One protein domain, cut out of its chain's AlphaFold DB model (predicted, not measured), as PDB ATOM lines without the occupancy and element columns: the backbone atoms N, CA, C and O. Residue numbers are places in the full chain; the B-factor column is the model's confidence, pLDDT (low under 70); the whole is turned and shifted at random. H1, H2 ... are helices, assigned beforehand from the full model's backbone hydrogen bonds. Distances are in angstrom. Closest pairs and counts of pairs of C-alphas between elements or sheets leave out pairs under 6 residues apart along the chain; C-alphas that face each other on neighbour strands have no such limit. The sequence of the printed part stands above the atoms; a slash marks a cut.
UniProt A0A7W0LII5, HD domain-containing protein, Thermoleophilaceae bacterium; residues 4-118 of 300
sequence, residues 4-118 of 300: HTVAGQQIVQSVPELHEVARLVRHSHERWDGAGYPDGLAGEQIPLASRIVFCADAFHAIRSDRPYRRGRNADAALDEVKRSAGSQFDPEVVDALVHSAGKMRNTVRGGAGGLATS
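What this domain is: This is residues 4 to 118 of the 300 residues of the protein "HD domain-containing protein" of Thermoleophilaceae bacterium (UniProt A0A7W0LII5). A long helix, H5, sticks out as an arm with residues 106 to 118, while its first turns pack on H3 and H4; the hairpin of H1 and H2 lies at the body's other end. Printed are 115 residues with five named helices, H1 to H5 in chain order: all helix, loose, radius of gyration of the C-alphas 17.2 A, spans 56 by 33 by 32 A.

Where its parts are: H5, residues 91 to 118, runs 40.8 A from C-alpha 91 at (-13.745, 8.398, 37.144) to C-alpha 118 at (-18.662, 46.285, 51.330). H3, residues 48 to 63, measures 22.9 A. H4 is residues 74 to 82, H1 4 to 12, H2 16 to 26.

How they stand to each other: H5 touches the hub, H3, at 54 degrees, a steep tilt; closest C-alphas Ile 52 and Val 93, 6.0 A. H4 and H5 form a hairpin; closest C-alphas Lys 82 and Val 94, 6.4 A. H5 is apart from H1 and H2. Every O i to N i+4 pair is within hydrogen-bond range in H1 and H3, but 4 of 7 in H2, 4 of 5 in H4, 23 of 24 in H5.

The domain as a whole: The printed part has no cut. The H2 to H3 link is long. Residues 110 to 118 have pLDDT under 70.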
ATOM      1  N   HIS A   4      -6.618  -6.270  57.339       93.38
ATOM      2  CA  HIS A   4      -7.401  -5.335  58.153       93.38
ATOM      3  C   HIS A   4      -8.783  -5.014  57.553       93.38
ATOM      4  O   HIS A   4      -9.689  -4.668  58.305       93.38
ATOM      5  N   THR A   5      -8.978  -5.168  56.239       94.88
ATOM      6  CA  THR A   5     -10.300  -5.055  55.601       94.88
ATOM      7  C   THR A   5     -11.227  -6.202  56.002       94.88
ATOM      8  O   THR A   5     -12.390  -5.980  56.330       94.88
ATOM      9  N   VAL A   6     -10.701  -7.429  56.035       95.31
ATOM     10  CA  VAL A   6     -11.429  -8.644  56.432       95.31
ATOM     11  C   VAL A   6     -11.678  -8.656  57.941       95.31
ATOM     12  O   VAL A   6     -12.794  -8.930  58.371       95.31
ATOM     13  N   ALA A   7     -10.682  -8.284  58.750       94.50
ATOM     14  CA  ALA A   7     -10.850  -8.128  60.195       94.50
ATOM     15  C   ALA A   7     -11.820  -6.978  60.534       94.50
ATOM     16  O   ALA A   7     -12.663  -7.117  61.416       94.50
ATOM     17  N   GLY A   8     -11.759  -5.866  59.795       94.88
ATOM     18  CA  GLY A   8     -12.695  -4.748  59.916       94.88
ATOM     19  C   GLY A   8     -14.133  -5.160  59.598       94.88
ATOM     20  O   GLY A   8     -15.031  -4.868  60.382       94.88
ATOM     21  N   GLN A   9     -14.350  -5.919  58.517       96.06
ATOM     22  CA  GLN A   9     -15.644  -6.549  58.234       96.06
ATOM     23  C   GLN A   9     -16.091  -7.443  59.404       96.06
ATOM     24  O   GLN A   9     -17.217  -7.303  59.867       96.06
ATOM     25  N   GLN A  10     -15.223  -8.333  59.899       95.06
ATOM     26  CA  GLN A  10     -15.545  -9.265  60.989       95.06
ATOM     27  C   GLN A  10     -15.935  -8.563  62.296       95.06
ATOM     28  O   GLN A  10     -16.801  -9.057  63.014       95.06
ATOM     29  N   ILE A  11     -15.339  -7.403  62.588       95.31
ATOM     30  CA  ILE A  11     -15.722  -6.561  63.725       95.31
ATOM     31  C   ILE A  11     -17.078  -5.895  63.456       95.31
ATOM     32  O   ILE A  11     -17.991  -6.012  64.269       95.31
ATOM     33  N   VAL A  12     -17.249  -5.228  62.309       94.81
ATOM     34  CA  VAL A  12     -18.457  -4.436  62.013       94.81
ATOM     35  C   VAL A  12     -19.701  -5.314  61.831       94.81
ATOM     36  O   VAL A  12     -20.767  -4.951  62.316       94.81
ATOM     37  N   GLN A  13     -19.576  -6.503  61.232       94.69
ATOM     38  CA  GLN A  13     -20.696  -7.440  61.043       94.69
ATOM     39  C   GLN A  13     -21.222  -8.052  62.357       94.69
ATOM     40  O   GLN A  13     -22.254  -8.717  62.338       94.69
ATOM     41  N   SER A  14     -20.523  -7.863  63.486       94.06
ATOM     42  CA  SER A  14     -21.013  -8.292  64.807       94.06
ATOM     43  C   SER A  14     -22.139  -7.403  65.354       94.06
ATOM     44  O   SER A  14     -22.838  -7.808  66.280       94.06
ATOM     45  N   VAL A  15     -22.342  -6.223  64.755       95.12
ATOM     46  CA  VAL A  15     -23.452  -5.305  65.034       95.12
ATOM     47  C   VAL A  15     -24.481  -5.450  63.901       95.12
ATOM     48  O   VAL A  15     -24.165  -5.066  62.769       95.12
ATOM     49  N   PRO A  16     -25.686  -6.006  64.146       90.69
ATOM     50  CA  PRO A  16     -26.660  -6.307  63.089       90.69
ATOM     51  C   PRO A  16     -27.018  -5.107  62.203       90.69
ATOM     52  O   PRO A  16     -27.117  -5.234  60.983       90.69
ATOM     53  N   GLU A  17     -27.138  -3.923  62.801       93.88
ATOM     54  CA  GLU A  17     -27.476  -2.658  62.141       93.88
ATOM     55  C   GLU A  17     -26.386  -2.174  61.168       93.88
ATOM     56  O   GLU A  17     -26.647  -1.325  60.315       93.88
ATOM     57  N   LEU A  18     -25.163  -2.705  61.276       93.94
ATOM     58  CA  LEU A  18     -24.005  -2.319  60.468       93.94
ATOM     59  C   LEU A  18     -23.599  -3.387  59.439       93.94
ATOM     60  O   LEU A  18     -22.559  -3.245  58.796       93.94
ATOM     61  N   HIS A  19     -24.406  -4.432  59.232       88.88
ATOM     62  CA  HIS A  19     -24.062  -5.544  58.336       88.88
ATOM     63  C   HIS A  19     -23.739  -5.091  56.893       88.88
ATOM     64  O   HIS A  19     -22.729  -5.504  56.321       88.88
ATOM     65  N   GLU A  20     -24.511  -4.154  56.331       89.69
ATOM     66  CA  GLU A  20     -24.206  -3.549  55.021       89.69
ATOM     67  C   GLU A  20     -22.905  -2.729  55.038       89.69
ATOM     68  O   GLU A  20     -22.120  -2.761  54.087       89.69
ATOM     69  N   VAL A  21     -22.615  -2.037  56.144       95.19
ATOM     70  CA  VAL A  21     -21.375  -1.260  56.319       95.19
ATOM     71  C   VAL A  21     -20.156  -2.183  56.393       95.19
ATOM     72  O   VAL A  21     -19.098  -1.834  55.868       95.19
ATOM     73  N   ALA A  22     -20.290  -3.389  56.951       94.75
ATOM     74  CA  ALA A  22     -19.212  -4.377  56.985       94.75
ATOM     75  C   ALA A  22     -18.731  -4.752  55.570       94.75
ATOM     76  O   ALA A  22     -17.522  -4.832  55.327       94.75
ATOM     77  N   ARG A  23     -19.653  -4.891  54.605       94.31
ATOM     78  CA  ARG A  23     -19.309  -5.084  53.185       94.31
ATOM     79  C   ARG A  23     -18.552  -3.879  52.616       94.31
ATOM     80  O   ARG A  23     -17.585  -4.063  51.878       94.31
ATOM     81  N   LEU A  24     -18.946  -2.656  52.974       96.75
ATOM     82  CA  LEU A  24     -18.250  -1.445  52.520       96.75
ATOM     83  C   LEU A  24     -16.810  -1.367  53.047       96.75
ATOM     84  O   LEU A  24     -15.904  -0.999  52.296       96.75
ATOM     85  N   VAL A  25     -16.602  -1.756  54.310       96.31
ATOM     86  CA  VAL A  25     -15.282  -1.843  54.956       96.31
ATOM     87  C   VAL A  25     -14.409  -2.898  54.278       96.31
ATOM     88  O   VAL A  25     -13.243  -2.613  54.000       96.31
ATOM     89  N   ARG A  26     -14.964  -4.069  53.930       97.00
ATOM     90  CA  ARG A  26     -14.232  -5.124  53.209       97.00
ATOM     91  C   ARG A  26     -13.613  -4.601  51.910       97.00
ATOM     92  O   ARG A  26     -12.420  -4.770  51.695       97.00
ATOM     93  N   HIS A  27     -14.401  -3.937  51.066       97.62
ATOM     94  CA  HIS A  27     -13.957  -3.510  49.733       97.62
ATOM     95  C   HIS A  27     -13.330  -2.100  49.699       97.62
ATOM     96  O   HIS A  27     -13.125  -1.538  48.626       97.62
ATOM     97  N   SER A  28     -13.013  -1.510  50.858       96.56
ATOM     98  CA  SER A  28     -12.460  -0.145  50.984       96.56
ATOM     99  C   SER A  28     -11.056   0.057  50.386       96.56
ATOM    100  O   SER A  28     -10.595   1.193  50.282       96.56
ATOM    101  N   HIS A  29     -10.391  -1.025  49.967       97.12
ATOM    102  CA  HIS A  29      -9.088  -1.016  49.293       97.12
ATOM    103  C   HIS A  29      -9.093  -1.697  47.911       97.12
ATOM    104  O   HIS A  29      -8.027  -1.959  47.340       97.12
ATOM    105  N   GLU A  30     -10.275  -1.942  47.339       98.12
ATOM    106  CA  GLU A  30     -10.381  -2.346  45.938       98.12
ATOM    107  C   GLU A  30     -10.048  -1.176  45.000       98.12
ATOM    108  O   GLU A  30     -10.274  -0.007  45.320       98.12
ATOM    109  N   ARG A  31      -9.495  -1.493  43.826       98.44
ATOM    110  CA  ARG A  31      -9.095  -0.516  42.803       98.44
ATOM    111  C   ARG A  31      -9.973  -0.667  41.578       98.44
ATOM    112  O   ARG A  31     -10.304  -1.786  41.207       98.44
ATOM    113  N   TRP A  32     -10.268   0.437  40.895       98.62
ATOM    114  CA  TRP A  32     -11.081   0.409  39.673       98.62
ATOM    115  C   TRP A  32     -10.539  -0.561  38.600       98.62
ATOM    116  O   TRP A  32     -11.321  -1.243  37.944       98.62
ATOM    117  N   ASP A  33      -9.212  -0.687  38.487       98.25
ATOM    118  CA  ASP A  33      -8.492  -1.620  37.605       98.25
ATOM    119  C   ASP A  33      -8.418  -3.087  38.082       98.25
ATOM    120  O   ASP A  33      -7.790  -3.910  37.418       98.25
ATOM    121  N   GLY A  34      -9.027  -3.439  39.217       97.94
ATOM    122  CA  GLY A  34      -8.999  -4.796  39.772       97.94
ATOM    123  C   GLY A  34      -7.686  -5.193  40.461       97.94
ATOM    124  O   GLY A  34      -7.625  -6.248  41.085       97.94
ATOM    125  N   ALA A  35      -6.641  -4.352  40.462       97.44
ATOM    126  CA  ALA A  35      -5.378  -4.639  41.164       97.44
ATOM    127  C   ALA A  35      -5.459  -4.416  42.699       97.44
ATOM    128  O   ALA A  35      -4.451  -4.140  43.361       97.44
ATOM    129  N   GLY A  36      -6.677  -4.448  43.248       96.31
ATOM    130  CA  GLY A  36      -7.025  -4.141  44.632       96.31
ATOM    131  C   GLY A  36      -6.803  -5.288  45.620       96.31
ATOM    132  O   GLY A  36      -5.985  -6.186  45.402       96.31
ATOM    133  N   TYR A  37      -7.487  -5.204  46.760       97.44
ATOM    134  CA  TYR A  37      -7.639  -6.275  47.745       97.44
ATOM    135  C   TYR A  37      -8.835  -5.958  48.676       97.44
ATOM    136  O   TYR A  37      -9.149  -4.779  48.865       97.44
ATOM    137  N   PRO A  38      -9.468  -6.957  49.328       96.31
ATOM    138  CA  PRO A  38      -9.058  -8.359  49.453       96.31
ATOM    139  C   PRO A  38      -9.445  -9.284  48.291       96.31
ATOM    140  O   PRO A  38      -8.801 -10.321  48.152       96.31
ATOM    141  N   ASP A  39     -10.444  -8.938  47.481       96.56
ATOM    142  CA  ASP A  39     -11.078  -9.855  46.523       96.56
ATOM    143  C   ASP A  39     -10.702  -9.570  45.057       96.56
ATOM    144  O   ASP A  39     -10.900 -10.434  44.204       96.56
ATOM    145  N   GLY A  40     -10.138  -8.394  44.753       97.19
ATOM    146  CA  GLY A  40      -9.693  -8.031  43.398       97.19
ATOM    147  C   GLY A  40     -10.838  -7.596  42.479       97.19
ATOM    148  O   GLY A  40     -10.795  -7.832  41.272       97.19
ATOM    149  N   LEU A  41     -11.883  -6.994  43.051       98.12
ATOM    150  CA  LEU A  41     -13.050  -6.514  42.307       98.12
ATOM    151  C   LEU A  41     -12.679  -5.335  41.400       98.12
ATOM    152  O   LEU A  41     -11.955  -4.434  41.821       98.12
ATOM    153  N   ALA A  42     -13.229  -5.312  40.185       98.44
ATOM    154  CA  ALA A  42     -12.971  -4.273  39.189       98.44
ATOM    155  C   ALA A  42     -14.232  -3.460  38.855       98.44
ATOM    156  O   ALA A  42     -15.353  -3.979  38.858       98.44
ATOM    157  N   GLY A  43     -14.046  -2.182  38.521       98.12
ATOM    158  CA  GLY A  43     -15.120  -1.295  38.080       98.12
ATOM    159  C   GLY A  43     -16.319  -1.239  39.037       98.12
ATOM    160  O   GLY A  43     -16.186  -1.076  40.252       98.12
ATOM    161  N   GLU A  44     -17.515  -1.411  38.474       98.19
ATOM    162  CA  GLU A  44     -18.787  -1.336  39.199       98.19
ATOM    163  C   GLU A  44     -19.038  -2.478  40.198       98.19
ATOM    164  O   GLU A  44     -19.902  -2.333  41.063       98.19
ATOM    165  N   GLN A  45     -18.269  -3.575  40.137       98.19
ATOM    166  CA  GLN A  45     -18.353  -4.675  41.113       98.19
ATOM    167  C   GLN A  45     -18.046  -4.191  42.540       98.19
ATOM    168  O   GLN A  45     -18.581  -4.719  43.519       98.19
ATOM    169  N   ILE A  46     -17.199  -3.164  42.652       98.38
ATOM    170  CA  ILE A  46     -16.878  -2.486  43.905       98.38
ATOM    171  C   ILE A  46     -18.108  -1.668  44.345       98.38
ATOM    172  O   ILE A  46     -18.606  -0.853  43.558       98.38
ATOM    173  N   PRO A  47     -18.592  -1.795  45.596       97.88
ATOM    174  CA  PRO A  47     -19.678  -0.955  46.098       97.88
ATOM    175  C   PRO A  47     -19.358   0.538  45.953       97.88
ATOM    176  O   PRO A  47     -18.266   0.979  46.316       97.88
ATOM    177  N   LEU A  48     -20.317   1.336  45.470       98.19
ATOM    178  CA  LEU A  48     -20.113   2.768  45.204       98.19
ATOM    179  C   LEU A  48     -19.590   3.528  46.435       98.19
ATOM    180  O   LEU A  48     -18.664   4.327  46.323       98.19
ATOM    181  N   ALA A  49     -20.111   3.234  47.629       97.69
ATOM    182  CA  ALA A  49     -19.625   3.856  48.858       97.69
ATOM    183  C   ALA A  49     -18.170   3.461  49.201       97.69
ATOM    184  O   ALA A  49     -17.429   4.306  49.694       97.69
ATOM    185  N   SER A  50     -17.713   2.245  48.869       98.00
ATOM    186  CA  SER A  50     -16.294   1.868  48.991       98.00
ATOM    187  C   SER A  50     -15.418   2.632  47.993       98.00
ATOM    188  O   SER A  50     -14.363   3.126  48.381       98.00
ATOM    189  N   ARG A  51     -15.878   2.817  46.742       98.56
ATOM    190  CA  ARG A  51     -15.186   3.647  45.732       98.56
ATOM    191  C   ARG A  51     -15.032   5.099  46.204       98.56
ATOM    192  O   ARG A  51     -13.943   5.668  46.110       98.56
ATOM    193  N   ILE A  52     -16.096   5.670  46.778       98.38
ATOM    194  CA  ILE A  52     -16.103   7.012  47.384       98.38
ATOM    195  C   ILE A  52     -15.123   7.094  48.562       98.38
ATOM    196  O   ILE A  52     -14.286   7.998  48.587       98.38
ATOM    197  N   VAL A  53     -15.179   6.150  49.508       97.81
ATOM    198  CA  VAL A  53     -14.287   6.122  50.682       97.81
ATOM    199  C   VAL A  53     -12.818   6.001  50.272       97.81
ATOM    200  O   VAL A  53     -11.996   6.768  50.769       97.81
ATOM    201  N   PHE A  54     -12.480   5.117  49.329       98.25
ATOM    202  CA  PHE A  54     -11.099   4.924  48.878       98.25
ATOM    203  C   PHE A  54     -10.527   6.172  48.184       98.25
ATOM    204  O   PHE A  54      -9.388   6.570  48.441       98.25
ATOM    205  N   CYS A  55     -11.331   6.847  47.354       98.38
ATOM    206  CA  CYS A  55     -10.944   8.114  46.732       98.38
ATOM    207  C   CYS A  55     -10.803   9.253  47.763       98.38
ATOM    208  O   CYS A  55      -9.888  10.077  47.665       98.38
ATOM    209  N   ALA A  56     -11.690   9.304  48.762       97.69
ATOM    210  CA  ALA A  56     -11.680  10.321  49.810       97.69
ATOM    211  C   ALA A  56     -10.499  10.156  50.783       97.69
ATOM    212  O   ALA A  56      -9.830  11.150  51.084       97.69
ATOM    213  N   ASP A  57     -10.194   8.930  51.228       97.00
ATOM    214  CA  ASP A  57      -9.008   8.662  52.049       97.00
ATOM    215  C   ASP A  57      -7.730   8.982  51.276       97.00
ATOM    216  O   ASP A  57      -6.877   9.687  51.803       97.00
ATOM    217  N   ALA A  58      -7.614   8.585  50.004       97.06
ATOM    218  CA  ALA A  58      -6.443   8.928  49.203       97.06
ATOM    219  C   ALA A  58      -6.234  10.452  49.101       97.06
ATOM    220  O   ALA A  58      -5.133  10.945  49.368       97.06
ATOM    221  N   PHE A  59      -7.288  11.215  48.789       97.31
ATOM    222  CA  PHE A  59      -7.239  12.680  48.753       97.31
ATOM    223  C   PHE A  59      -6.830  13.283  50.106       97.31
ATOM    224  O   PHE A  59      -5.962  14.161  50.160       97.31
ATOM    225  N   HIS A  60      -7.402  12.788  51.207       96.19
ATOM    226  CA  HIS A  60      -7.025  13.203  52.555       96.19
ATOM    227  C   HIS A  60      -5.559  12.858  52.856       96.19
ATOM    228  O   HIS A  60      -4.785  13.743  53.204       96.19
ATOM    229  N   ALA A  61      -5.135  11.620  52.615       95.81
ATOM    230  CA  ALA A  61      -3.796  11.097  52.855       95.81
ATOM    231  C   ALA A  61      -2.687  11.824  52.079       95.81
ATOM    232  O   ALA A  61      -1.539  11.837  52.542       95.81
ATOM    233  N   ILE A  62      -2.999  12.408  50.916       95.81
ATOM    234  CA  ILE A  62      -2.105  13.291  50.147       95.81
ATOM    235  C   ILE A  62      -1.991  14.680  50.802       95.81
ATOM    236  O   ILE A  62      -0.920  15.288  50.752       95.81
ATOM    237  N   ARG A  63      -3.064  15.169  51.437       96.00
ATOM    238  CA  ARG A  63      -3.126  16.463  52.140       96.00
ATOM    239  C   ARG A  63      -2.622  16.426  53.585       96.00
ATOM    240  O   ARG A  63      -2.204  17.469  54.078       96.00
ATOM    241  N   SER A  64      -2.662  15.282  54.268       95.62
ATOM    242  CA  SER A  64      -2.139  15.140  55.633       95.62
ATOM    243  C   SER A  64      -0.609  15.188  55.655       95.62
ATOM    244  O   SER A  64       0.052  14.524  54.848       95.62
ATOM    245  N   ASP A  65      -0.043  15.888  56.639       96.06
ATOM    246  CA  ASP A  65       1.344  15.663  57.058       96.06
ATOM    247  C   ASP A  65       1.520  14.213  57.541       96.06
ATOM    248  O   ASP A  65       0.630  13.628  58.161       96.06
ATOM    249  N   ARG A  66       2.681  13.621  57.253       93.31
ATOM    250  CA  ARG A  66       3.092  12.286  57.716       93.31
ATOM    251  C   ARG A  66       4.563  12.352  58.162       93.31
ATOM    252  O   ARG A  66       5.284  13.215  57.672       93.31
ATOM    253  N   PRO A  67       5.069  11.451  59.029       94.44
ATOM    254  CA  PRO A  67       6.411  11.589  59.622       94.44
ATOM    255  C   PRO A  67       7.580  11.751  58.629       94.44
ATOM    256  O   PRO A  67       8.617  12.296  58.986       94.44
ATOM    257  N   TYR A  68       7.403  11.303  57.383       91.69
ATOM    258  CA  TYR A  68       8.385  11.361  56.294       91.69
ATOM    259  C   TYR A  68       8.048  12.370  55.174       91.69
ATOM    260  O   TYR A  68       8.810  12.475  54.214       91.69
ATOM    261  N   ARG A  69       6.911  13.086  55.226       93.81
ATOM    262  CA  ARG A  69       6.548  14.105  54.217       93.81
ATOM    263  C   ARG A  69       5.574  15.153  54.752       93.81
ATOM    264  O   ARG A  69       4.636  14.821  55.475       93.81
ATOM    265  N   ARG A  70       5.702  16.396  54.283       95.50
ATOM    266  CA  ARG A  70       4.602  17.364  54.393       95.50
ATOM    267  C   ARG A  70       3.451  16.993  53.455       95.50
ATOM    268  O   ARG A  70       3.670  16.418  52.384       95.50
ATOM    269  N   GLY A  71       2.236  17.322  53.871       93.94
ATOM    270  CA  GLY A  71       1.025  17.217  53.074       93.94
ATOM    271  C   GLY A  71       1.025  18.215  51.917       93.94
ATOM    272  O   GLY A  71       1.636  19.284  51.983       93.94
ATOM    273  N   ARG A  72       0.349  17.864  50.822       95.25
ATOM    274  CA  ARG A  72       0.230  18.729  49.641       95.25
ATOM    275  C   ARG A  72      -0.984  19.657  49.738       95.25
ATOM    276  O   ARG A  72      -1.936  19.409  50.478       95.25
ATOM    277  N   ASN A  73      -0.966  20.732  48.948       95.19
ATOM    278  CA  ASN A  73      -2.107  21.643  48.829       95.19
ATOM    279  C   ASN A  73      -3.321  20.963  48.148       95.19
ATOM    280  O   ASN A  73      -3.262  19.802  47.748       95.19
ATOM    281  N   ALA A  74      -4.458  21.664  48.076       94.00
ATOM    282  CA  ALA A  74      -5.701  21.090  47.554       94.00
ATOM    283  C   ALA A  74      -5.594  20.696  46.073       94.00
ATOM    284  O   ALA A  74      -5.925  19.567  45.725       94.00
ATOM    285  N   ASP A  75      -5.096  21.590  45.219       95.06
ATOM    286  CA  ASP A  75      -5.014  21.356  43.776       95.06
ATOM    287  C   ASP A  75      -4.033  20.220  43.439       95.06
ATOM    288  O   ASP A  75      -4.410  19.275  42.755       95.06
ATOM    289  N   ALA A  76      -2.845  20.190  44.055       95.81
ATOM    290  CA  ALA A  76      -1.872  19.104  43.889       95.81
ATOM    291  C   ALA A  76      -2.333  17.741  44.455       95.81
ATOM    292  O   ALA A  76      -1.722  16.711  44.154       95.81
ATOM    293  N   ALA A  77      -3.377  17.719  45.292       96.69
ATOM    294  CA  ALA A  77      -4.047  16.494  45.723       96.69
ATOM    295  C   ALA A  77      -5.160  16.079  44.746       96.69
ATOM    296  O   ALA A  77      -5.258  14.900  44.416       96.69
ATOM    297  N   LEU A  78      -5.941  17.033  44.220       97.38
ATOM    298  CA  LEU A  78      -6.914  16.767  43.156       97.38
ATOM    299  C   LEU A  78      -6.226  16.262  41.879       97.38
ATOM    300  O   LEU A  78      -6.716  15.326  41.264       97.38
ATOM    301  N   ASP A  79      -5.082  16.826  41.493       97.75
ATOM    302  CA  ASP A  79      -4.381  16.456  40.255       97.75
ATOM    303  C   ASP A  79      -3.686  15.081  40.336       97.75
ATOM    304  O   ASP A  79      -3.571  14.383  39.329       97.75
ATOM    305  N   GLU A  80      -3.280  14.645  41.534       97.56
ATOM    306  CA  GLU A  80      -2.825  13.267  41.790       97.56
ATOM    307  C   GLU A  80      -3.979  12.262  41.637       97.56
ATOM    308  O   GLU A  80      -3.823  11.218  41.001       97.56
ATOM    309  N   VAL A  81      -5.156  12.607  42.170       97.69
ATOM    310  CA  VAL A  81      -6.364  11.778  42.082       97.69
ATOM    311  C   VAL A  81      -6.889  11.715  40.639       97.69
ATOM    312  O   VAL A  81      -7.126  10.616  40.145       97.69
ATOM    313  N   LYS A  82      -6.950  12.843  39.910       98.19
ATOM    314  CA  LYS A  82      -7.302  12.899  38.473       98.19
ATOM    315  C   LYS A  82      -6.405  12.016  37.608       98.19
ATOM    316  O   LYS A  82      -6.914  11.249  36.801       98.19
ATOM    317  N   ARG A  83      -5.078  12.080  37.789       98.38
ATOM    318  CA  ARG A  83      -4.128  11.205  37.068       98.38
ATOM    319  C   ARG A  83      -4.339   9.712  37.330       98.38
ATOM    320  O   ARG A  83      -3.825   8.898  36.573       98.38
ATOM    321  N   SER A  84      -5.034   9.374  38.411       97.94
ATOM    322  CA  SER A  84      -5.261   8.007  38.878       97.94
ATOM    323  C   SER A  84      -6.714   7.545  38.663       97.94
ATOM    324  O   SER A  84      -7.080   6.444  39.081       97.94
ATOM    325  N   ALA A  85      -7.545   8.370  38.012       98.19
ATOM    326  CA  ALA A  85      -8.882   8.004  37.559       98.19
ATOM    327  C   ALA A  85      -8.813   6.919  36.470       98.19
ATOM    328  O   ALA A  85      -7.849   6.846  35.707       98.19
ATOM    329  N   GLY A  86      -9.814   6.041  36.422       97.38
ATOM    330  CA  GLY A  86      -9.873   4.918  35.480       97.38
ATOM    331  C   GLY A  86      -8.844   3.809  35.740       97.38
ATOM    332  O   GLY A  86      -8.810   2.837  34.994       97.38
ATOM    333  N   SER A  87      -8.028   3.930  36.792       98.00
ATOM    334  CA  SER A  87      -7.056   2.916  37.220       98.00
ATOM    335  C   SER A  87      -7.173   2.644  38.718       98.00
ATOM    336  O   SER A  87      -7.780   1.662  39.132       98.00
ATOM    337  N   GLN A  88      -6.680   3.545  39.568       98.06
ATOM    338  CA  GLN A  88      -6.865   3.402  41.011       98.06
ATOM    339  C   GLN A  88      -8.290   3.767  41.445       98.06
ATOM    340  O   GLN A  88      -8.874   3.060  42.265       98.06
ATOM    341  N   PHE A  89      -8.839   4.852  40.895       98.62
ATOM    342  CA  PHE A  89     -10.122   5.422  41.305       98.62
ATOM    343  C   PHE A  89     -11.155   5.390  40.177       98.62
ATOM    344  O   PHE A  89     -10.819   5.503  38.998       98.62
ATOM    345  N   ASP A  90     -12.420   5.296  40.571       98.62
ATOM    346  CA  ASP A  90     -13.586   5.475  39.705       98.62
ATOM    347  C   ASP A  90     -13.611   6.907  39.117       98.62
ATOM    348  O   ASP A  90     -13.588   7.866  39.897       98.62
ATOM    349  N   PRO A  91     -13.653   7.083  37.779       98.50
ATOM    350  CA  PRO A  91     -13.745   8.398  37.144       98.50
ATOM    351  C   PRO A  91     -14.894   9.279  37.655       98.50
ATOM    352  O   PRO A  91     -14.676  10.461  37.911       98.50
ATOM    353  N   GLU A  92     -16.092   8.724  37.862       98.50
ATOM    354  CA  GLU A  92     -17.273   9.501  38.267       98.50
ATOM    355  C   GLU A  92     -17.125  10.031  39.700       98.50
ATOM    356  O   GLU A  92     -17.463  11.179  40.000       98.50
ATOM    357  N   VAL A  93     -16.542   9.217  40.584       98.50
ATOM    358  CA  VAL A  93     -16.208   9.607  41.962       98.50
ATOM    359  C   VAL A  93     -15.138  10.702  41.980       98.50
ATOM    360  O   VAL A  93     -15.225  11.635  42.786       98.50
ATOM    361  N   VAL A  94     -14.145  10.626  41.088       98.50
ATOM    362  CA  VAL A  94     -13.108  11.659  40.955       98.50
ATOM    363  C   VAL A  94     -13.707  12.985  40.480       98.50
ATOM    364  O   VAL A  94     -13.429  14.021  41.090       98.50
ATOM    365  N   ASP A  95     -14.568  12.973  39.464       98.25
ATOM    366  CA  ASP A  95     -15.229  14.187  38.974       98.25
ATOM    367  C   ASP A  95     -16.180  14.787  40.024       98.25
ATOM    368  O   ASP A  95     -16.172  16.004  40.246       98.25
ATOM    369  N   ALA A  96     -16.919  13.953  40.765       98.06
ATOM    370  CA  ALA A  96     -17.751  14.391  41.885       98.06
ATOM    371  C   ALA A  96     -16.927  15.047  43.015       98.06
ATOM    372  O   ALA A  96     -17.334  16.080  43.567       98.06
ATOM    373  N   LEU A  97     -15.746  14.505  43.336       97.31
ATOM    374  CA  LEU A  97     -14.811  15.086  44.306       97.31
ATOM    375  C   LEU A  97     -14.250  16.432  43.817       97.31
ATOM    376  O   LEU A  97     -14.245  17.408  44.573       97.31
ATOM    377  N   VAL A  98     -13.819  16.512  42.554       96.25
ATOM    378  CA  VAL A  98     -13.292  17.743  41.936       96.25
ATOM    379  C   VAL A  98     -14.358  18.842  41.903       96.25
ATOM    380  O   VAL A  98     -14.078  19.978  42.301       96.25
ATOM    381  N   HIS A  99     -15.594  18.510  41.513       96.06
ATOM    382  CA  HIS A  99     -16.729  19.435  41.536       96.06
ATOM    383  C   HIS A  99     -17.003  19.953  42.957       96.06
ATOM    384  O   HIS A  99     -17.111  21.164  43.179       96.06
ATOM    385  N   SER A 100     -17.064  19.049  43.939       94.00
ATOM    386  CA  SER A 100     -17.358  19.383  45.339       94.00
ATOM    387  C   SER A 100     -16.286  20.284  45.961       94.00
ATOM    388  O   SER A 100     -16.611  21.311  46.567       94.00
ATOM    389  N   ALA A 101     -15.005  19.977  45.736       90.88
ATOM    390  CA  ALA A 101     -13.886  20.806  46.181       90.88
ATOM    391  C   ALA A 101     -13.886  22.196  45.513       90.88
ATOM    392  O   ALA A 101     -13.633  23.210  46.173       90.88
ATOM    393  N   GLY A 102     -14.232  22.269  44.221       89.06
ATOM    394  CA  GLY A 102     -14.425  23.530  43.500       89.06
ATOM    395  C   GLY A 102     -15.541  24.389  44.103       89.06
ATOM    396  O   GLY A 102     -15.335  25.578  44.362       89.06
ATOM    397  N   LYS A 103     -16.693  23.778  44.409       88.50
ATOM    398  CA  LYS A 103     -17.837  24.437  45.057       88.50
ATOM    399  C   LYS A 103     -17.461  25.003  46.430       88.50
ATOM    400  O   LYS A 103     -17.696  26.183  46.677       88.50
ATOM    401  N   MET A 104     -16.796  24.213  47.281       84.62
ATOM    402  CA  MET A 104     -16.302  24.657  48.595       84.62
ATOM    403  C   MET A 104     -15.372  25.876  48.491       84.62
ATOM    404  O   MET A 104     -15.569  26.869  49.197       84.62
ATOM    405  N   ARG A 105     -14.389  25.835  47.579       83.62
ATOM    406  CA  ARG A 105     -13.464  26.955  47.331       83.62
ATOM    407  C   ARG A 105     -14.204  28.228  46.911       83.62
ATOM    408  O   ARG A 105     -13.867  29.312  47.390       83.62
ATOM    409  N   ASN A 106     -15.211  28.100  46.053       80.06
ATOM    410  CA  ASN A 106     -15.996  29.237  45.581       80.06
ATOM    411  C   ASN A 106     -16.871  29.839  46.693       80.06
ATOM    412  O   ASN A 106     -16.916  31.061  46.809       80.06
ATOM    413  N   THR A 107     -17.476  29.023  47.566       80.06
ATOM    414  CA  THR A 107     -18.230  29.510  48.737       80.06
ATOM    415  C   THR A 107     -17.343  30.318  49.689       80.06
ATOM    416  O   THR A 107     -17.692  31.444  50.044       80.06
ATOM    417  N   VAL A 108     -16.164  29.796  50.055       74.56
ATOM    418  CA  VAL A 108     -15.223  30.494  50.956       74.56
ATOM    419  C   VAL A 108     -14.732  31.808  50.336       74.56
ATOM    420  O   VAL A 108     -14.723  32.846  51.001       74.56
ATOM    421  N   ARG A 109     -14.383  31.799  49.041       72.69
ATOM    422  CA  ARG A 109     -13.953  33.006  48.319       72.69
ATOM    423  C   ARG A 109     -15.085  34.030  48.166       72.69
ATOM    424  O   ARG A 109     -14.816  35.226  48.238       72.69
ATOM    425  N   GLY A 110     -16.328  33.580  47.995       63.78
ATOM    426  CA  GLY A 110     -17.517  34.433  47.940       63.78
ATOM    427  C   GLY A 110     -17.800  35.132  49.272       63.78
ATOM    428  O   GLY A 110     -17.987  36.347  49.288       63.78
ATOM    429  N   GLY A 111     -17.744  34.399  50.390       59.69
ATOM    430  CA  GLY A 111     -17.938  34.960  51.734       59.69
ATOM    431  C   GLY A 111     -16.897  36.025  52.093       59.69
ATOM    432  O   GLY A 111     -17.254  37.135  52.484       59.69
ATOM    433  N   ALA A 112     -15.610  35.733  51.873       55.31
ATOM    434  CA  ALA A 112     -14.539  36.715  52.064       55.31
ATOM    435  C   ALA A 112     -14.660  37.909  51.093       55.31
ATOM    436  O   ALA A 112     -14.435  39.059  51.473       55.31
ATOM    437  N   GLY A 113     -15.064  37.644  49.845       51.97
ATOM    438  CA  GLY A 113     -15.288  38.662  48.822       51.97
ATOM    439  C   GLY A 113     -16.396  39.654  49.183       51.97
ATOM    440  O   GLY A 113     -16.199  40.850  48.995       51.97
ATOM    441  N   GLY A 114     -17.520  39.191  49.740       50.91
ATOM    442  CA  GLY A 114     -18.652  40.047  50.122       50.91
ATOM    443  C   GLY A 114     -18.312  41.081  51.201       50.91
ATOM    444  O   GLY A 114     -18.727  42.237  51.116       50.91
ATOM    445  N   LEU A 115     -17.489  40.703  52.185       51.69
ATOM    446  CA  LEU A 115     -16.992  41.644  53.196       51.69
ATOM    447  C   LEU A 115     -16.004  42.652  52.583       51.69
ATOM    448  O   LEU A 115     -16.102  43.852  52.839       51.69
ATOM    449  N   ALA A 116     -15.103  42.190  51.710       50.00
ATOM    450  CA  ALA A 116     -14.144  43.055  51.024       50.00
ATOM    451  C   ALA A 116     -14.809  44.052  50.051       50.00
ATOM    452  O   ALA A 116     -14.337  45.181  49.913       50.00
ATOM    453  N   THR A 117     -15.914  43.688  49.390       50.81
ATOM    454  CA  THR A 117     -16.638  44.602  48.489       50.81
ATOM    455  C   THR A 117     -17.501  45.627  49.227       50.81
ATOM    456  O   THR A 117     -17.692  46.720  48.690       50.81
ATOM    457  N   SER A 118     -17.949  45.336  50.454       49.12
ATOM    458  CA  SER A 118     -18.662  46.285  51.330       49.12
ATOM    459  C   SER A 118     -17.784  47.476  51.759       49.12
ATOM    460  O   SER A 118     -18.229  48.627  51.794       49.12
TER     461      SER A 118